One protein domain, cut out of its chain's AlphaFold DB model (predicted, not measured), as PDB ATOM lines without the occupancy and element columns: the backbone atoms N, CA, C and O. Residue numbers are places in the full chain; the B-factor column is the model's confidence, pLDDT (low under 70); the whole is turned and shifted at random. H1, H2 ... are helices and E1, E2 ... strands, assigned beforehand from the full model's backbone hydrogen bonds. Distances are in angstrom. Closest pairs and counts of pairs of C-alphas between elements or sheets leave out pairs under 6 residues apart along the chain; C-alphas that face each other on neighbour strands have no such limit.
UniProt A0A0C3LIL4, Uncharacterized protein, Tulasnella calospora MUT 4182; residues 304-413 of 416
ATOM      1  N   PRO A 304      41.181 -45.546   1.563       64.06
ATOM      2  CA  PRO A 304      42.598 -45.212   1.577       64.06
ATOM      3  C   PRO A 304      43.038 -44.892   0.152       64.06
ATOM      4  O   PRO A 304      42.752 -45.656  -0.776       64.06
ATOM      5  N   VAL A 305      43.711 -43.763  -0.048       68.25
ATOM      6  CA  VAL A 305      44.135 -43.377  -1.393       68.25
ATOM      7  C   VAL A 305      45.306 -44.264  -1.807       68.25
ATOM      8  O   VAL A 305      46.412 -44.156  -1.279       68.25
ATOM      9  N   THR A 306      45.072 -45.163  -2.764       51.84
ATOM     10  CA  THR A 306      46.123 -46.011  -3.337       51.84
ATOM     11  C   THR A 306      47.166 -45.136  -4.033       51.84
ATOM     12  O   THR A 306      46.821 -44.401  -4.958       51.84
ATOM     13  N   GLY A 307      48.431 -45.218  -3.615       59.97
ATOM     14  CA  GLY A 307      49.543 -44.476  -4.229       59.97
ATOM     15  C   GLY A 307      50.275 -43.518  -3.289       59.97
ATOM     16  O   GLY A 307      51.365 -43.064  -3.628       59.97
ATOM     17  N   PHE A 308      49.744 -43.270  -2.092       63.03
ATOM     18  CA  PHE A 308      50.550 -42.724  -1.004       63.03
ATOM     19  C   PHE A 308      51.261 -43.880  -0.304       63.03
ATOM     20  O   PHE A 308      50.640 -44.902  -0.007       63.03
ATOM     21  N   ASN A 309      52.568 -43.740  -0.052       74.81
ATOM     22  CA  ASN A 309      53.227 -44.613   0.916       74.81
ATOM     23  C   ASN A 309      52.434 -44.473   2.212       74.81
ATOM     24  O   ASN A 309      52.331 -43.361   2.730       74.81
ATOM     25  N   ALA A 310      51.807 -45.563   2.659       84.38
ATOM     26  CA  ALA A 310      50.948 -45.540   3.830       84.38
ATOM     27  C   ALA A 310      51.731 -44.919   4.994       84.38
ATOM     28  O   ALA A 310      52.792 -45.422   5.368       84.38
ATOM     29  N   LEU A 311      51.238 -43.787   5.498       93.69
ATOM     30  CA  LEU A 311      51.806 -43.125   6.665       93.69
ATOM     31  C   LEU A 311      51.798 -44.128   7.821       93.69
ATOM     32  O   LEU A 311      50.786 -44.780   8.070       93.69
ATOM     33  N   ASP A 312      52.926 -44.270   8.513       95.81
ATOM     34  CA  ASP A 312      52.992 -45.106   9.709       95.81
ATOM     35  C   ASP A 312      52.269 -44.386  10.847       95.81
ATOM     36  O   ASP A 312      52.781 -43.421  11.413       95.81
ATOM     37  N   LEU A 313      51.053 -44.819  11.151       95.75
ATOM     38  CA  LEU A 313      50.229 -44.233  12.203       95.75
ATOM     39  C   LEU A 313      50.550 -44.810  13.592       95.75
ATOM     40  O   LEU A 313      49.829 -44.529  14.552       95.75
ATOM     41  N   GLY A 314      51.618 -45.603  13.718       95.38
ATOM     42  CA  GLY A 314      52.014 -46.250  14.958       95.38
ATOM     43  C   GLY A 314      50.985 -47.297  15.378       95.38
ATOM     44  O   GLY A 314      50.630 -48.186  14.609       95.38
ATOM     45  N   THR A 315      50.484 -47.200  16.610       96.69
ATOM     46  CA  THR A 315      49.419 -48.094  17.107       96.69
ATOM     47  C   THR A 315      48.008 -47.656  16.700       96.69
ATOM     48  O   THR A 315      47.040 -48.372  16.973       96.69
ATOM     49  N   CYS A 316      47.872 -46.493  16.057       97.00
ATOM     50  CA  CYS A 316      46.594 -45.976  15.585       97.00
ATOM     51  C   CYS A 316      46.303 -46.392  14.141       97.00
ATOM     52  O   CYS A 316      47.201 -46.761  13.393       97.00
ATOM     53  N   THR A 317      45.032 -46.347  13.746       95.62
ATOM     54  CA  THR A 317      44.580 -46.843  12.435       95.62
ATOM     55  C   THR A 317      43.855 -45.799  11.599       95.62
ATOM     56  O   THR A 317      43.839 -45.922  10.380       95.62
ATOM     57  N   ASP A 318      43.228 -44.804  12.228       95.81
ATOM     58  CA  ASP A 318      42.379 -43.841  11.523       95.81
ATOM     59  C   ASP A 318      42.385 -42.473  12.230       95.81
ATOM     60  O   ASP A 318      41.678 -42.299  13.225       95.81
ATOM     61  N   PRO A 319      43.192 -41.515  11.746       96.88
ATOM     62  CA  PRO A 319      43.263 -40.162  12.268       96.88
ATOM     63  C   PRO A 319      42.275 -39.228  11.553       96.88
ATOM     64  O   PRO A 319      42.430 -38.017  11.642       96.88
ATOM     65  N   THR A 320      41.318 -39.737  10.773       97.81
ATOM     66  CA  THR A 320      40.450 -38.867   9.973       97.81
ATOM     67  C   THR A 320      39.390 -38.168  10.811       97.81
ATOM     68  O   THR A 320      38.923 -38.668  11.841       97.81
ATOM     69  N   VAL A 321      38.977 -37.003  10.321       97.88
ATOM     70  CA  VAL A 321      37.909 -36.192  10.899       97.88
ATOM     71  C   VAL A 321      36.680 -36.269  10.007       97.88
ATOM     72  O   VAL A 321      36.765 -36.074   8.795       97.88
ATOM     73  N   ALA A 322      35.529 -36.537  10.615       97.12
ATOM     74  CA  ALA A 322      34.226 -36.433   9.986       97.12
ATOM     75  C   ALA A 322      33.585 -35.069  10.226       97.12
ATOM     76  O   ALA A 322      33.724 -34.487  11.301       97.12
ATOM     77  N   LEU A 323      32.810 -34.628   9.235       97.00
ATOM     78  CA  LEU A 323      31.881 -33.510   9.319       97.00
ATOM     79  C   LEU A 323      30.453 -34.038   9.128       97.00
ATOM     80  O   LEU A 323      30.156 -34.685   8.122       97.00
ATOM     81  N   ALA A 324      29.573 -33.778  10.094       96.00
ATOM     82  CA  ALA A 324      28.145 -34.078   9.985       96.00
ATOM     83  C   ALA A 324      27.314 -33.207  10.939       96.00
ATOM     84  O   ALA A 324      27.830 -32.675  11.926       96.00
ATOM     85  N   GLN A 325      26.018 -33.084  10.648       95.69
ATOM     86  CA  GLN A 325      25.068 -32.400  11.523       95.69
ATOM     87  C   GLN A 325      24.712 -33.259  12.747       95.69
ATOM     88  O   GLN A 325      24.619 -34.485  12.655       95.69
ATOM     89  N   GLY A 326      24.522 -32.622  13.907       95.31
ATOM     90  CA  GLY A 326      24.106 -33.299  15.142       95.31
ATOM     91  C   GLY A 326      25.180 -34.171  15.803       95.31
ATOM     92  O   GLY A 326      24.879 -34.961  16.704       95.31
ATOM     93  N   LEU A 327      26.448 -34.055  15.387       94.81
ATOM     94  CA  LEU A 327      27.530 -34.843  15.979       94.81
ATOM     95  C   LEU A 327      27.718 -34.531  17.466       94.81
ATOM     96  O   LEU A 327      27.709 -33.377  17.896       94.81
ATOM     97  N   GLY A 328      27.934 -35.579  18.262       92.31
ATOM     98  CA  GLY A 328      28.167 -35.465  19.704       92.31
ATOM     99  C   GLY A 328      26.973 -34.926  20.500       92.31
ATOM    100  O   GLY A 328      27.178 -34.331  21.551       92.31
ATOM    101  N   GLY A 329      25.742 -35.100  20.001       94.50
ATOM    102  CA  GLY A 329      24.527 -34.620  20.672       94.50
ATOM    103  C   GLY A 329      24.233 -33.133  20.455       94.50
ATOM    104  O   GLY A 329      23.419 -32.559  21.177       94.50
ATOM    105  N   ARG A 330      24.896 -32.506  19.475       94.44
ATOM    106  CA  ARG A 330      24.590 -31.145  19.013       94.44
ATOM    107  C   ARG A 330      23.232 -31.081  18.315       94.44
ATOM    108  O   ARG A 330      22.612 -32.113  18.053       94.44
ATOM    109  N   GLN A 331      22.767 -29.866  18.020       95.56
ATOM    110  CA  GLN A 331      21.479 -29.692  17.349       95.56
ATOM    111  C   GLN A 331      21.462 -30.439  16.001       95.56
ATOM    112  O   GLN A 331      22.485 -30.464  15.312       95.56
ATOM    113  N   PRO A 332      20.325 -31.033  15.582       95.19
ATOM    114  CA  PRO A 332      20.254 -31.848  14.364       95.19
ATOM    115  C   PRO A 332      20.651 -31.135  13.066       95.19
ATOM    116  O   PRO A 332      20.881 -31.807  12.073       95.19
ATOM    117  N   ASN A 333      20.703 -29.803  13.068       94.00
ATOM    118  CA  ASN A 333      21.080 -28.940  11.947       94.00
ATOM    119  C   ASN A 333      22.410 -28.193  12.175       94.00
ATOM    120  O   ASN A 333      22.760 -27.308  11.399       94.00
ATOM    121  N   GLU A 334      23.141 -28.510  13.245       95.19
ATOM    122  CA  GLU A 334      24.427 -27.897  13.575       95.19
ATOM    123  C   GLU A 334      25.560 -28.794  13.075       95.19
ATOM    124  O   GLU A 334      25.773 -29.897  13.589       95.19
ATOM    125  N   TRP A 335      26.275 -28.315  12.058       95.94
ATOM    126  CA  TRP A 335      27.481 -28.949  11.539       95.94
ATOM    127  C   TRP A 335      28.595 -28.917  12.578       95.94
ATOM    128  O   TRP A 335      28.898 -27.868  13.140       95.94
ATOM    129  N   ALA A 336      29.220 -30.063  12.826       97.25
ATOM    130  CA  ALA A 336      30.365 -30.154  13.716       97.25
ATOM    131  C   ALA A 336      31.381 -31.171  13.202       97.25
ATOM    132  O   ALA A 336      31.074 -32.022  12.370       97.25
ATOM    133  N   PHE A 337      32.590 -31.093  13.740       97.94
ATOM    134  CA  PHE A 337      33.689 -31.995  13.449       97.94
ATOM    135  C   PHE A 337      33.872 -32.998  14.582       97.94
ATOM    136  O   PHE A 337      33.768 -32.640  15.760       97.94
ATOM    137  N   MET A 338      34.163 -34.252  14.241       97.25
ATOM    138  CA  MET A 338      34.498 -35.306  15.202       97.25
ATOM    139  C   MET A 338      35.475 -36.305  14.577       97.25
ATOM    140  O   MET A 338      35.397 -36.573  13.384       97.25
ATOM    141  N   ASN A 339      36.369 -36.895  15.370       97.69
ATOM    142  CA  ASN A 339      37.255 -37.951  14.879       97.69
ATOM    143  C   ASN A 339      36.448 -39.199  14.516       97.69
ATOM    144  O   ASN A 339      35.566 -39.602  15.279       97.69
ATOM    145  N   ASN A 340      36.772 -39.846  13.395       96.56
ATOM    146  CA  ASN A 340      36.107 -41.088  12.992       96.56
ATOM    147  C   ASN A 340      36.410 -42.233  13.966       96.56
ATOM    148  O   ASN A 340      35.515 -43.000  14.328       96.56
ATOM    149  N   ASN A 341      37.645 -42.307  14.468       96.44
ATOM    150  CA  ASN A 341      38.043 -43.273  15.484       96.44
ATOM    151  C   ASN A 341      38.165 -42.633  16.874       96.44
ATOM    152  O   ASN A 341      39.258 -42.402  17.391       96.44
ATOM    153  N   ILE A 342      37.020 -42.396  17.515       95.69
ATOM    154  CA  ILE A 342      36.948 -41.829  18.873       95.69
ATOM    155  C   ILE A 342      37.616 -42.695  19.955       95.69
ATOM    156  O   ILE A 342      37.930 -42.186  21.028       95.69
ATOM    157  N   ALA A 343      37.854 -43.989  19.707       96.12
ATOM    158  CA  ALA A 343      38.534 -44.858  20.669       96.12
ATOM    159  C   ALA A 343      40.036 -44.532  20.759       96.12
ATOM    160  O   ALA A 343      40.610 -44.510  21.851       96.12
ATOM    161  N   GLN A 344      40.664 -44.248  19.615       95.56
ATOM    162  CA  GLN A 344      42.079 -43.872  19.536       95.56
ATOM    163  C   GLN A 344      42.286 -42.360  19.680       95.56
ATOM    164  O   GLN A 344      43.263 -41.936  20.301       95.56
ATOM    165  N   PHE A 345      41.328 -41.563  19.203       96.88
ATOM    166  CA  PHE A 345      41.359 -40.102  19.211       96.88
ATOM    167  C   PHE A 345      40.155 -39.530  19.981       96.88
ATOM    168  O   PHE A 345      39.258 -38.937  19.373       96.88
ATOM    169  N   PRO A 346      40.101 -39.702  21.318       96.00
ATOM    170  CA  PRO A 346      38.936 -39.333  22.118       96.00
ATOM    171  C   PRO A 346      38.794 -37.816  22.233       96.00
ATOM    172  O   PRO A 346      39.374 -37.185  23.113       96.00
ATOM    173  N   HIS A 347      37.993 -37.240  21.345       94.62
ATOM    174  CA  HIS A 347      37.584 -35.844  21.380       94.62
ATOM    175  C   HIS A 347      36.067 -35.763  21.206       94.62
ATOM    176  O   HIS A 347      35.487 -36.541  20.447       94.62
ATOM    177  N   GLY A 348      35.424 -34.825  21.903       94.56
ATOM    178  CA  GLY A 348      34.019 -34.502  21.649       94.56
ATOM    179  C   GLY A 348      33.828 -33.854  20.272       94.56
ATOM    180  O   GLY A 348      34.794 -33.557  19.568       94.56
ATOM    181  N   SER A 349      32.583 -33.587  19.882       96.88
ATOM    182  CA  SER A 349      32.339 -32.798  18.674       96.88
ATOM    183  C   SER A 349      32.673 -31.319  18.901       96.88
ATOM    184  O   SER A 349      32.402 -30.759  19.970       96.88
ATOM    185  N   THR A 350      33.233 -30.650  17.895       96.88
ATOM    186  CA  THR A 350      33.583 -29.219  17.943       96.88
ATOM    187  C   THR A 350      33.114 -28.486  16.690       96.88
ATOM    188  O   THR A 350      33.017 -29.087  15.626       96.88
ATOM    189  N   LEU A 351      32.823 -27.191  16.814       96.44
ATOM    190  CA  LEU A 351      32.547 -26.303  15.673       96.44
ATOM    191  C   LEU A 351      33.827 -25.757  15.036       96.44
ATOM    192  O   LEU A 351      33.799 -25.221  13.933       96.44
ATOM    193  N   ASP A 352      34.944 -25.869  15.749       96.06
ATOM    194  CA  ASP A 352      36.239 -25.384  15.304       96.06
ATOM    195  C   ASP A 352      37.095 -26.540  14.787       96.06
ATOM    196  O   ASP A 352      37.525 -27.402  15.564       96.06
ATOM    197  N   LEU A 353      37.342 -26.543  13.475       96.25
ATOM    198  CA  LEU A 353      38.177 -27.539  12.820       96.25
ATOM    199  C   LEU A 353      39.606 -27.503  13.381       96.25
ATOM    200  O   LEU A 353      40.168 -28.564  13.634       96.25
ATOM    201  N   GLN A 354      40.168 -26.320  13.664       95.56
ATOM    202  CA  GLN A 354      41.540 -26.203  14.176       95.56
ATOM    203  C   GLN A 354      41.726 -27.018  15.458       95.56
ATOM    204  O   GLN A 354      42.647 -27.827  15.563       95.56
ATOM    205  N   THR A 355      40.806 -26.847  16.410       94.81
ATOM    206  CA  THR A 355      40.839 -27.551  17.696       94.81
ATOM    207  C   THR A 355      40.921 -29.071  17.518       94.81
ATOM    208  O   THR A 355      41.734 -29.723  18.181       94.81
ATOM    209  N   ILE A 356      40.116 -29.656  16.622       97.38
ATOM    210  CA  ILE A 356      40.120 -31.113  16.444       97.38
ATOM    211  C   ILE A 356      41.318 -31.618  15.641       97.38
ATOM    212  O   ILE A 356      41.835 -32.688  15.963       97.38
ATOM    213  N   LEU A 357      41.808 -30.858  14.656       97.56
ATOM    214  CA  LEU A 357      43.006 -31.237  13.900       97.56
ATOM    215  C   LEU A 357      44.245 -31.226  14.799       97.56
ATOM    216  O   LEU A 357      44.949 -32.234  14.886       97.56
ATOM    217  N   GLN A 358      44.428 -30.158  15.579       95.88
ATOM    218  CA  GLN A 358      45.532 -30.043  16.527       95.88
ATOM    219  C   GLN A 358      45.503 -31.171  17.567       95.88
ATOM    220  O   GLN A 358      46.541 -31.762  17.891       95.88
ATOM    221  N   PHE A 359      44.315 -31.500  18.093       97.31
ATOM    222  CA  PHE A 359      44.144 -32.631  19.004       97.31
ATOM    223  C   PHE A 359      44.525 -33.954  18.332       97.31
ATOM    224  O   PHE A 359      45.234 -34.769  18.927       97.31
ATOM    225  N   THR A 360      44.092 -34.165  17.093       97.75
ATOM    226  CA  THR A 360      44.382 -35.377  16.321       97.75
ATOM    227  C   THR A 360      45.882 -35.568  16.128       97.75
ATOM    228  O   THR A 360      46.412 -36.621  16.495       97.75
ATOM    229  N   CYS A 361      46.594 -34.531  15.679       97.69
ATOM    230  CA  CYS A 361      48.044 -34.592  15.497       97.69
ATOM    231  C   CYS A 361      48.794 -34.800  16.822       97.69
ATOM    232  O   CYS A 361      49.742 -35.584  16.881       97.69
ATOM    233  N   ASN A 362      48.329 -34.203  17.923       94.50
ATOM    234  CA  ASN A 362      48.919 -34.434  19.244       94.50
ATOM    235  C   ASN A 362      48.736 -35.881  19.737       94.50
ATOM    236  O   ASN A 362      49.619 -36.424  20.403       94.50
ATOM    237  N   ASN A 363      47.619 -36.540  19.411       97.19
ATOM    238  CA  ASN A 363      47.395 -37.934  19.806       97.19
ATOM    239  C   ASN A 363      48.253 -38.926  19.023       97.19
ATOM    240  O   ASN A 363      48.602 -39.967  19.581       97.19
ATOM    241  N   LEU A 364      48.677 -38.591  17.800       97.38
ATOM    242  CA  LEU A 364      49.676 -39.391  17.088       97.38
ATOM    243  C   LEU A 364      50.953 -39.570  17.925       97.38
ATOM    244  O   LEU A 364      51.492 -40.671  18.014       97.38
ATOM    245  N   VAL A 365      51.381 -38.516  18.620       95.69
ATOM    246  CA  VAL A 365      52.520 -38.583  19.543       95.69
ATOM    247  C   VAL A 365      52.125 -39.256  20.856       95.69
ATOM    248  O   VAL A 365      52.713 -40.258  21.260       95.69
ATOM    249  N   ASN A 366      51.098 -38.725  21.521       94.06
ATOM    250  CA  ASN A 366      50.799 -39.067  22.912       94.06
ATOM    251  C   ASN A 366      50.164 -40.450  23.100       94.06
ATOM    252  O   ASN A 366      50.279 -41.034  24.176       94.06
ATOM    253  N   ARG A 367      49.462 -40.965  22.086       96.69
ATOM    254  CA  ARG A 367      48.732 -42.242  22.151       96.69
ATOM    255  C   ARG A 367      49.217 -43.259  21.138       96.69
ATOM    256  O   ARG A 367      49.322 -44.434  21.474       96.69
ATOM    257  N   CYS A 368      49.517 -42.811  19.924       97.25
ATOM    258  CA  CYS A 368      49.887 -43.721  18.847       97.25
ATOM    259  C   CYS A 368      51.373 -44.120  18.880       97.25
ATOM    260  O   CYS A 368      51.789 -45.001  18.132       97.25
ATOM    261  N   GLY A 369      52.164 -43.513  19.775       95.88
ATOM    262  CA  GLY A 369      53.567 -43.865  20.011       95.88
ATOM    263  C   GLY A 369      54.534 -43.300  18.973       95.88
ATOM    264  O   GLY A 369      55.673 -43.760  18.886       95.88
ATOM    265  N   LEU A 370      54.101 -42.321  18.177       96.38
ATOM    266  CA  LEU A 370      54.955 -41.700  17.176       96.38
ATOM    267  C   LEU A 370      55.856 -40.638  17.803       96.38
ATOM    268  O   LEU A 370      55.487 -39.933  18.738       96.38
ATOM    269  N   SER A 371      57.056 -40.479  17.251       92.62
ATOM    270  CA  SER A 371      57.901 -39.341  17.602       92.62
ATOM    271  C   SER A 371      57.380 -38.067  16.930       92.62
ATOM    272  O   SER A 371      56.820 -38.108  15.830       92.62
ATOM    273  N   THR A 372      57.618 -36.914  17.558       85.25
ATOM    274  CA  THR A 372      57.236 -35.589  17.031       85.25
ATOM    275  C   THR A 372      57.834 -35.277  15.656       85.25
ATOM    276  O   THR A 372      57.288 -34.458  14.925       85.25
ATOM    277  N   ASN A 373      58.930 -35.946  15.290       85.81
ATOM    278  CA  ASN A 373      59.622 -35.789  14.009       85.81
ATOM    279  C   ASN A 373      59.341 -36.940  13.028       85.81
ATOM    280  O   ASN A 373      60.009 -37.044  11.999       85.81
ATOM    281  N   SER A 374      58.409 -37.841  13.348       94.31
ATOM    282  CA  SER A 374      58.015 -38.899  12.419       94.31
ATOM    283  C   SER A 374      57.368 -38.293  11.162       94.31
ATOM    284  O   SER A 374      56.686 -37.266  11.263       94.31
ATOM    285  N   PRO A 375      57.524 -38.923   9.981       92.69
ATOM    286  CA  PRO A 375      56.871 -38.464   8.755       92.69
ATOM    287  C   PRO A 375      55.361 -38.263   8.920       92.69
ATOM    288  O   PRO A 375      54.808 -37.316   8.372       92.69
ATOM    289  N   SER A 376      54.713 -39.098   9.732       95.81
ATOM    290  CA  SER A 376      53.273 -39.037   9.988       95.81
ATOM    291  C   SER A 376      52.843 -37.839  10.820       95.81
ATOM    292  O   SER A 376      51.842 -37.205  10.497       95.81
ATOM    293  N   VAL A 377      53.609 -37.478  11.852       95.88
ATOM    294  CA  VAL A 377      53.324 -36.269  12.640       95.88
ATOM    295  C   VAL A 377      53.596 -35.010  11.810       95.88
ATOM    296  O   VAL A 377      52.814 -34.064  11.860       95.88
ATOM    297  N   ILE A 378      54.649 -35.011  10.986       90.12
ATOM    298  CA  ILE A 378      54.944 -33.904  10.061       90.12
ATOM    299  C   ILE A 378      53.821 -33.743   9.026       90.12
ATOM    300  O   ILE A 378      53.352 -32.626   8.812       90.12
ATOM    301  N   ALA A 379      53.367 -34.844   8.418       95.06
ATOM    302  CA  ALA A 379      52.263 -34.831   7.463       95.06
ATOM    303  C   ALA A 379      50.968 -34.324   8.105       95.06
ATOM    304  O   ALA A 379      50.310 -33.474   7.518       95.06
ATOM    305  N   CYS A 380      50.658 -34.760   9.330       97.69
ATOM    306  CA  CYS A 380      49.486 -34.293  10.071       97.69
ATOM    307  C   CYS A 380      49.518 -32.779  10.302       97.69
ATOM    308  O   CYS A 380      48.574 -32.084   9.937       97.69
ATOM    309  N   ASN A 381      50.633 -32.249  10.817       94.88
ATOM    310  CA  ASN A 381      50.778 -30.812  11.064       94.88
ATOM    311  C   ASN A 381      50.733 -29.991   9.760       94.88
ATOM    312  O   ASN A 381      50.194 -28.886   9.734       94.88
ATOM    313  N   SER A 382      51.286 -30.523   8.662       91.25
ATOM    314  CA  SER A 382      51.193 -29.885   7.342       91.25
ATOM    315  C   SER A 382      49.755 -29.879   6.824       91.25
ATOM    316  O   SER A 382      49.282 -28.853   6.343       91.25
ATOM    317  N   ALA A 383      49.056 -31.009   6.943       96.62
ATOM    318  CA  ALA A 383      47.671 -31.162   6.520       96.62
ATOM    319  C   ALA A 383      46.734 -30.250   7.324       96.62
ATOM    320  O   ALA A 383      45.817 -29.662   6.755       96.62
ATOM    321  N   GLU A 384      46.993 -30.081   8.624       97.00
ATOM    322  CA  GLU A 384      46.311 -29.101   9.470       97.00
ATOM    323  C   GLU A 384      46.515 -27.680   8.934       97.00
ATOM    324  O   GLU A 384      45.539 -26.974   8.679       97.00
ATOM    325  N   ALA A 385      47.765 -27.267   8.702       89.81
ATOM    326  CA  ALA A 385      48.069 -25.930   8.195       89.81
ATOM    327  C   ALA A 385      47.416 -25.652   6.827       89.81
ATOM    328  O   ALA A 385      46.934 -24.543   6.585       89.81
ATOM    329  N   ASP A 386      47.371 -26.651   5.943       92.00
ATOM    330  CA  ASP A 386      46.701 -26.540   4.649       92.00
ATOM    331  C   ASP A 386      45.178 -26.465   4.785       92.00
ATOM    332  O   ASP A 386      44.556 -25.623   4.135       92.00
ATOM    333  N   ALA A 387      44.579 -27.271   5.665       96.75
ATOM    334  CA  ALA A 387      43.148 -27.226   5.954       96.75
ATOM    335  C   ALA A 387      42.715 -25.859   6.507       96.75
ATOM    336  O   ALA A 387      41.684 -25.325   6.095       96.75
ATOM    337  N   MET A 388      43.529 -25.243   7.374       94.12
ATOM    338  CA  MET A 388      43.216 -23.943   7.982       94.12
ATOM    339  C   MET A 388      43.091 -22.796   6.973       94.12
ATOM    340  O   MET A 388      42.416 -21.807   7.258       94.12
ATOM    341  N   LYS A 389      43.648 -22.928   5.762       91.44
ATOM    342  CA  LYS A 389      43.453 -21.946   4.677       91.44
ATOM    343  C   LYS A 389      41.994 -21.856   4.212       91.44
ATOM    344  O   LYS A 389      41.620 -20.864   3.590       91.44
ATOM    345  N   TYR A 390      41.183 -22.865   4.527       94.56
ATOM    346  CA  TYR A 390      39.779 -22.992   4.126       94.56
ATOM    347  C   TYR A 390      38.806 -22.863   5.308       94.56
ATOM    348  O   TYR A 390      37.598 -23.021   5.129       94.56
ATOM    349  N   GLY A 391      39.320 -22.558   6.505       93.50
ATOM    350  CA  GLY A 391      38.530 -22.418   7.727       93.50
ATOM    351  C   GLY A 391      37.837 -23.712   8.171       93.50
ATOM    352  O   GLY A 391      38.155 -24.807   7.711       93.50
ATOM    353  N   SER A 392      36.870 -23.572   9.078       95.62
ATOM    354  CA  SER A 392      36.062 -24.676   9.617       95.62
ATOM    355  C   SER A 392      34.969 -25.107   8.639       95.62
ATOM    356  O   SER A 392      33.785 -24.947   8.918       95.62
ATOM    357  N   THR A 393      35.380 -25.628   7.483       96.06
ATOM    358  CA  THR A 393      34.493 -26.089   6.405       96.06
ATOM    359  C   THR A 393      34.717 -27.565   6.079       96.06
ATOM    360  O   THR A 393      35.746 -28.157   6.427       96.06
ATOM    361  N   GLY A 394      33.785 -28.165   5.341       96.00
ATOM    362  CA  GLY A 394      33.926 -29.506   4.776       96.00
ATOM    363  C   GLY A 394      35.146 -29.636   3.867       96.00
ATOM    364  O   GLY A 394      35.833 -30.654   3.908       96.00
ATOM    365  N   LEU A 395      35.489 -28.580   3.121       95.94
ATOM    366  CA  LEU A 395      36.706 -28.552   2.308       95.94
ATOM    367  C   LEU A 395      37.977 -28.594   3.167       95.94
ATOM    368  O   LEU A 395      38.918 -29.307   2.823       95.94
ATOM    369  N   GLY A 396      37.992 -27.890   4.304       96.69
ATOM    370  CA  GLY A 396      39.083 -27.990   5.274       96.69
ATOM    371  C   GLY A 396      39.275 -29.426   5.773       96.69
ATOM    372  O   GLY A 396      40.392 -29.947   5.750       96.69
ATOM    373  N   ALA A 397      38.187 -30.108   6.149       97.69
ATOM    374  CA  ALA A 397      38.241 -31.509   6.578       97.69
ATOM    375  C   ALA A 397      38.732 -32.450   5.460       97.69
ATOM    376  O   ALA A 397      39.561 -33.326   5.714       97.69
ATOM    377  N   ASP A 398      38.288 -32.242   4.217       97.25
ATOM    378  CA  ASP A 398      38.735 -33.030   3.062       97.25
ATOM    379  C   ASP A 398      40.231 -32.872   2.780       97.25
ATOM    380  O   ASP A 398      40.910 -33.845   2.444       97.25
ATOM    381  N   ILE A 399      40.764 -31.656   2.924       96.81
ATOM    382  CA  ILE A 399      42.193 -31.375   2.745       96.81
ATOM    383  C   ILE A 399      43.015 -32.054   3.831       96.81
ATOM    384  O   ILE A 399      44.016 -32.703   3.517       96.81
ATOM    385  N   PHE A 400      42.567 -31.967   5.085       97.88
ATOM    386  CA  PHE A 400      43.233 -32.647   6.186       97.88
ATOM    387  C   PHE A 400      43.265 -34.167   5.975       97.88
ATOM    388  O   PHE A 400      44.339 -34.775   5.974       97.88
ATOM    389  N   ASN A 401      42.103 -34.779   5.723       97.38
ATOM    390  CA  ASN A 401      41.991 -36.224   5.524       97.38
ATOM    391  C   ASN A 401      42.866 -36.692   4.356       97.38
ATOM    392  O   ASN A 401      43.565 -37.700   4.477       97.38
ATOM    393  N   ARG A 402      42.915 -35.910   3.269       95.88
ATOM    394  CA  ARG A 402      43.784 -36.182   2.117       95.88
ATOM    395  C   ARG A 402      45.260 -36.128   2.476       95.88
ATOM    396  O   ARG A 402      46.004 -37.007   2.050       95.88
ATOM    397  N   GLY A 403      45.680 -35.142   3.266       95.19
ATOM    398  CA  GLY A 403      47.050 -35.058   3.777       95.19
ATOM    399  C   GLY A 403      47.437 -36.255   4.653       95.19
ATOM    400  O   GLY A 403      48.597 -36.661   4.661       95.19
ATOM    401  N   MET A 404      46.452 -36.884   5.301       96.06
ATOM    402  CA  MET A 404      46.616 -38.128   6.060       96.06
ATOM    403  C   MET A 404      46.480 -39.408   5.217       96.06
ATOM    404  O   MET A 404      46.595 -40.506   5.756       96.06
ATOM    405  N   GLY A 405      46.264 -39.293   3.902       94.88
ATOM    406  CA  GLY A 405      46.152 -40.429   2.980       94.88
ATOM    407  C   GLY A 405      44.735 -40.987   2.794       94.88
ATOM    408  O   GLY A 405      44.578 -42.088   2.261       94.88
ATOM    409  N   PHE A 406      43.701 -40.246   3.195       94.62
ATOM    410  CA  PHE A 406      42.295 -40.647   3.097       94.62
ATOM    411  C   PHE A 406      41.503 -39.692   2.202       94.62
ATOM    412  O   PHE A 406      41.669 -38.479   2.269       94.62
ATOM    413  N   SER A 407      40.596 -40.219   1.385       94.62
ATOM    414  CA  SER A 407      39.673 -39.377   0.617       94.62
ATOM    415  C   SER A 407      38.339 -39.233   1.336       94.62
ATOM    416  O   SER A 407      37.695 -40.228   1.666       94.62
ATOM    417  N   THR A 408      37.898 -37.989   1.499       95.44
ATOM    418  CA  THR A 408      36.535 -37.628   1.905       95.44
ATOM    419  C   THR A 408      35.958 -36.583   0.946       95.44
ATOM    420  O   THR A 408      36.669 -36.068   0.080       95.44
ATOM    421  N   TYR A 409      34.647 -36.345   1.046       95.75
ATOM    422  CA  TYR A 409      33.891 -35.450   0.160       95.75
ATOM    423  C   TYR A 409      32.917 -34.569   0.957       95.75
ATOM    424  O   TYR A 409      31.746 -34.430   0.601       95.75
ATOM    425  N   TYR A 410      33.371 -34.017   2.078       96.12
ATOM    426  CA  TYR A 410      32.564 -33.166   2.944       96.12
ATOM    427  C   TYR A 410      32.290 -31.784   2.342       96.12
ATOM    428  O   TYR A 410      31.251 -31.190   2.630       96.12
ATOM    429  N   ALA A 411      33.153 -31.291   1.449       94.00
ATOM    430  CA  ALA A 411      32.924 -30.042   0.721       94.00
ATOM    431  C   ALA A 411      31.600 -30.043  -0.067       94.00
ATOM    432  O   ALA A 411      30.998 -28.992  -0.262       94.00
ATOM    433  N   ALA A 412      31.135 -31.218  -0.502       92.69
ATOM    434  CA  ALA A 412      29.891 -31.357  -1.254       92.69
ATOM    435  C   ALA A 412      28.627 -31.233  -0.387       92.69
ATOM    436  O   ALA A 412      27.548 -31.039  -0.940       92.69
ATOM    437  N   VAL A 413      28.742 -31.368   0.941       89.81
ATOM    438  CA  VAL A 413      27.587 -31.394   1.858       89.81
ATOM    439  C   VAL A 413      27.531 -30.193   2.802       89.81
ATOM    440  O   VAL A 413      26.457 -29.850   3.266       89.81
TER     441      VAL A 413
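AT A GLANCE: This is residues 304 to 413 of the 416 residues of an uncharacterized protein of Tulasnella calospora MUT 4182 (UniProt A0A0C3LIL4). A two-stranded hairpin, E1 and E2, packs at one side of three side-by-side helices, with E1 next to H3 and E2 next to H1. The helix centres make a triangle in which H2 touches both of the others and lies away from the strands, and residues 404 to 413 run back alongside H3. The printed part has 110 residues with two named strands and three named helices, in the order E1, E2, H1, H2, H3; the sheet, E1 - E2, is antiparallel. The class is mixed, helices and strands, though under half of the residues are in named elements. The whole is compact, with a radius of gyration of the C-alphas of 13.0 A, and only just elongated, spanning 38 by 25 by 22 A.

IN THESE COORDINATES: Strand E1, residues 321 to 325, begins at C-alpha 321 at (37.909, -36.192, 10.899) and is 13.4 A from first to last C-alpha. E2, residues 335 to 339, is 13.7 A long. H1, residues 353 to 366, and H2, residues 375 to 388, are each 19.9 A long; C-alpha 375 stands at (56.871, -38.464, 8.755). H3, residues 394 to 403, is 14.3 A long and ends at C-alpha 403 at (47.050, -35.058, 3.777).

HOW THE PARTS SIT: E1 and E2 form a hairpin and are antiparallel at 149 degrees between directions; N 322 and O 338 are 2.8 A apart and N 338 and O 322 3.0 A, within hydrogen-bond range. The closest C-alphas of E1 and H3, those of Val 321 and Ala 397, are 6.4 A apart. Those of E2 and H1, Phe 337 and Leu 353, are also 6.4 A apart. H1 and H2, a helical hairpin, touch at C-alphas 361 and 380, their closest, 5.6 A apart, at a shallow tilt of 8 degrees, opposite ways. H2 and H3, also a helical hairpin, touch with closest C-alphas 387 and 396, 4.2 A apart, at a shallow tilt of 20 degrees, opposite ways. H1 and H3 only just touch, with 3 pairs of C-alphas within 8 A, made by residues 353 to 357 of H1 alone; the closest C-alphas, of Leu 353 and Ala 397, are 7.4 A apart. They run the same way at a shallow tilt of 24 degrees. H2 is apart from E1 and E2. In H2 and H3 every O i to N i+4 pair is within hydrogen-bond range; in H1, 9 of 10 are.

THE WHOLE: The two C-alphas farthest apart, those of Pro 332 and Asn 373, are 39.6 A apart. The printed part has no cut. The link from E2 to H1, 13 residues, is long, and the link from H2 to H3, 5 residues, is tight. Mean pLDDT of the printed part is 93.6; residues 304 to 308 are under 70.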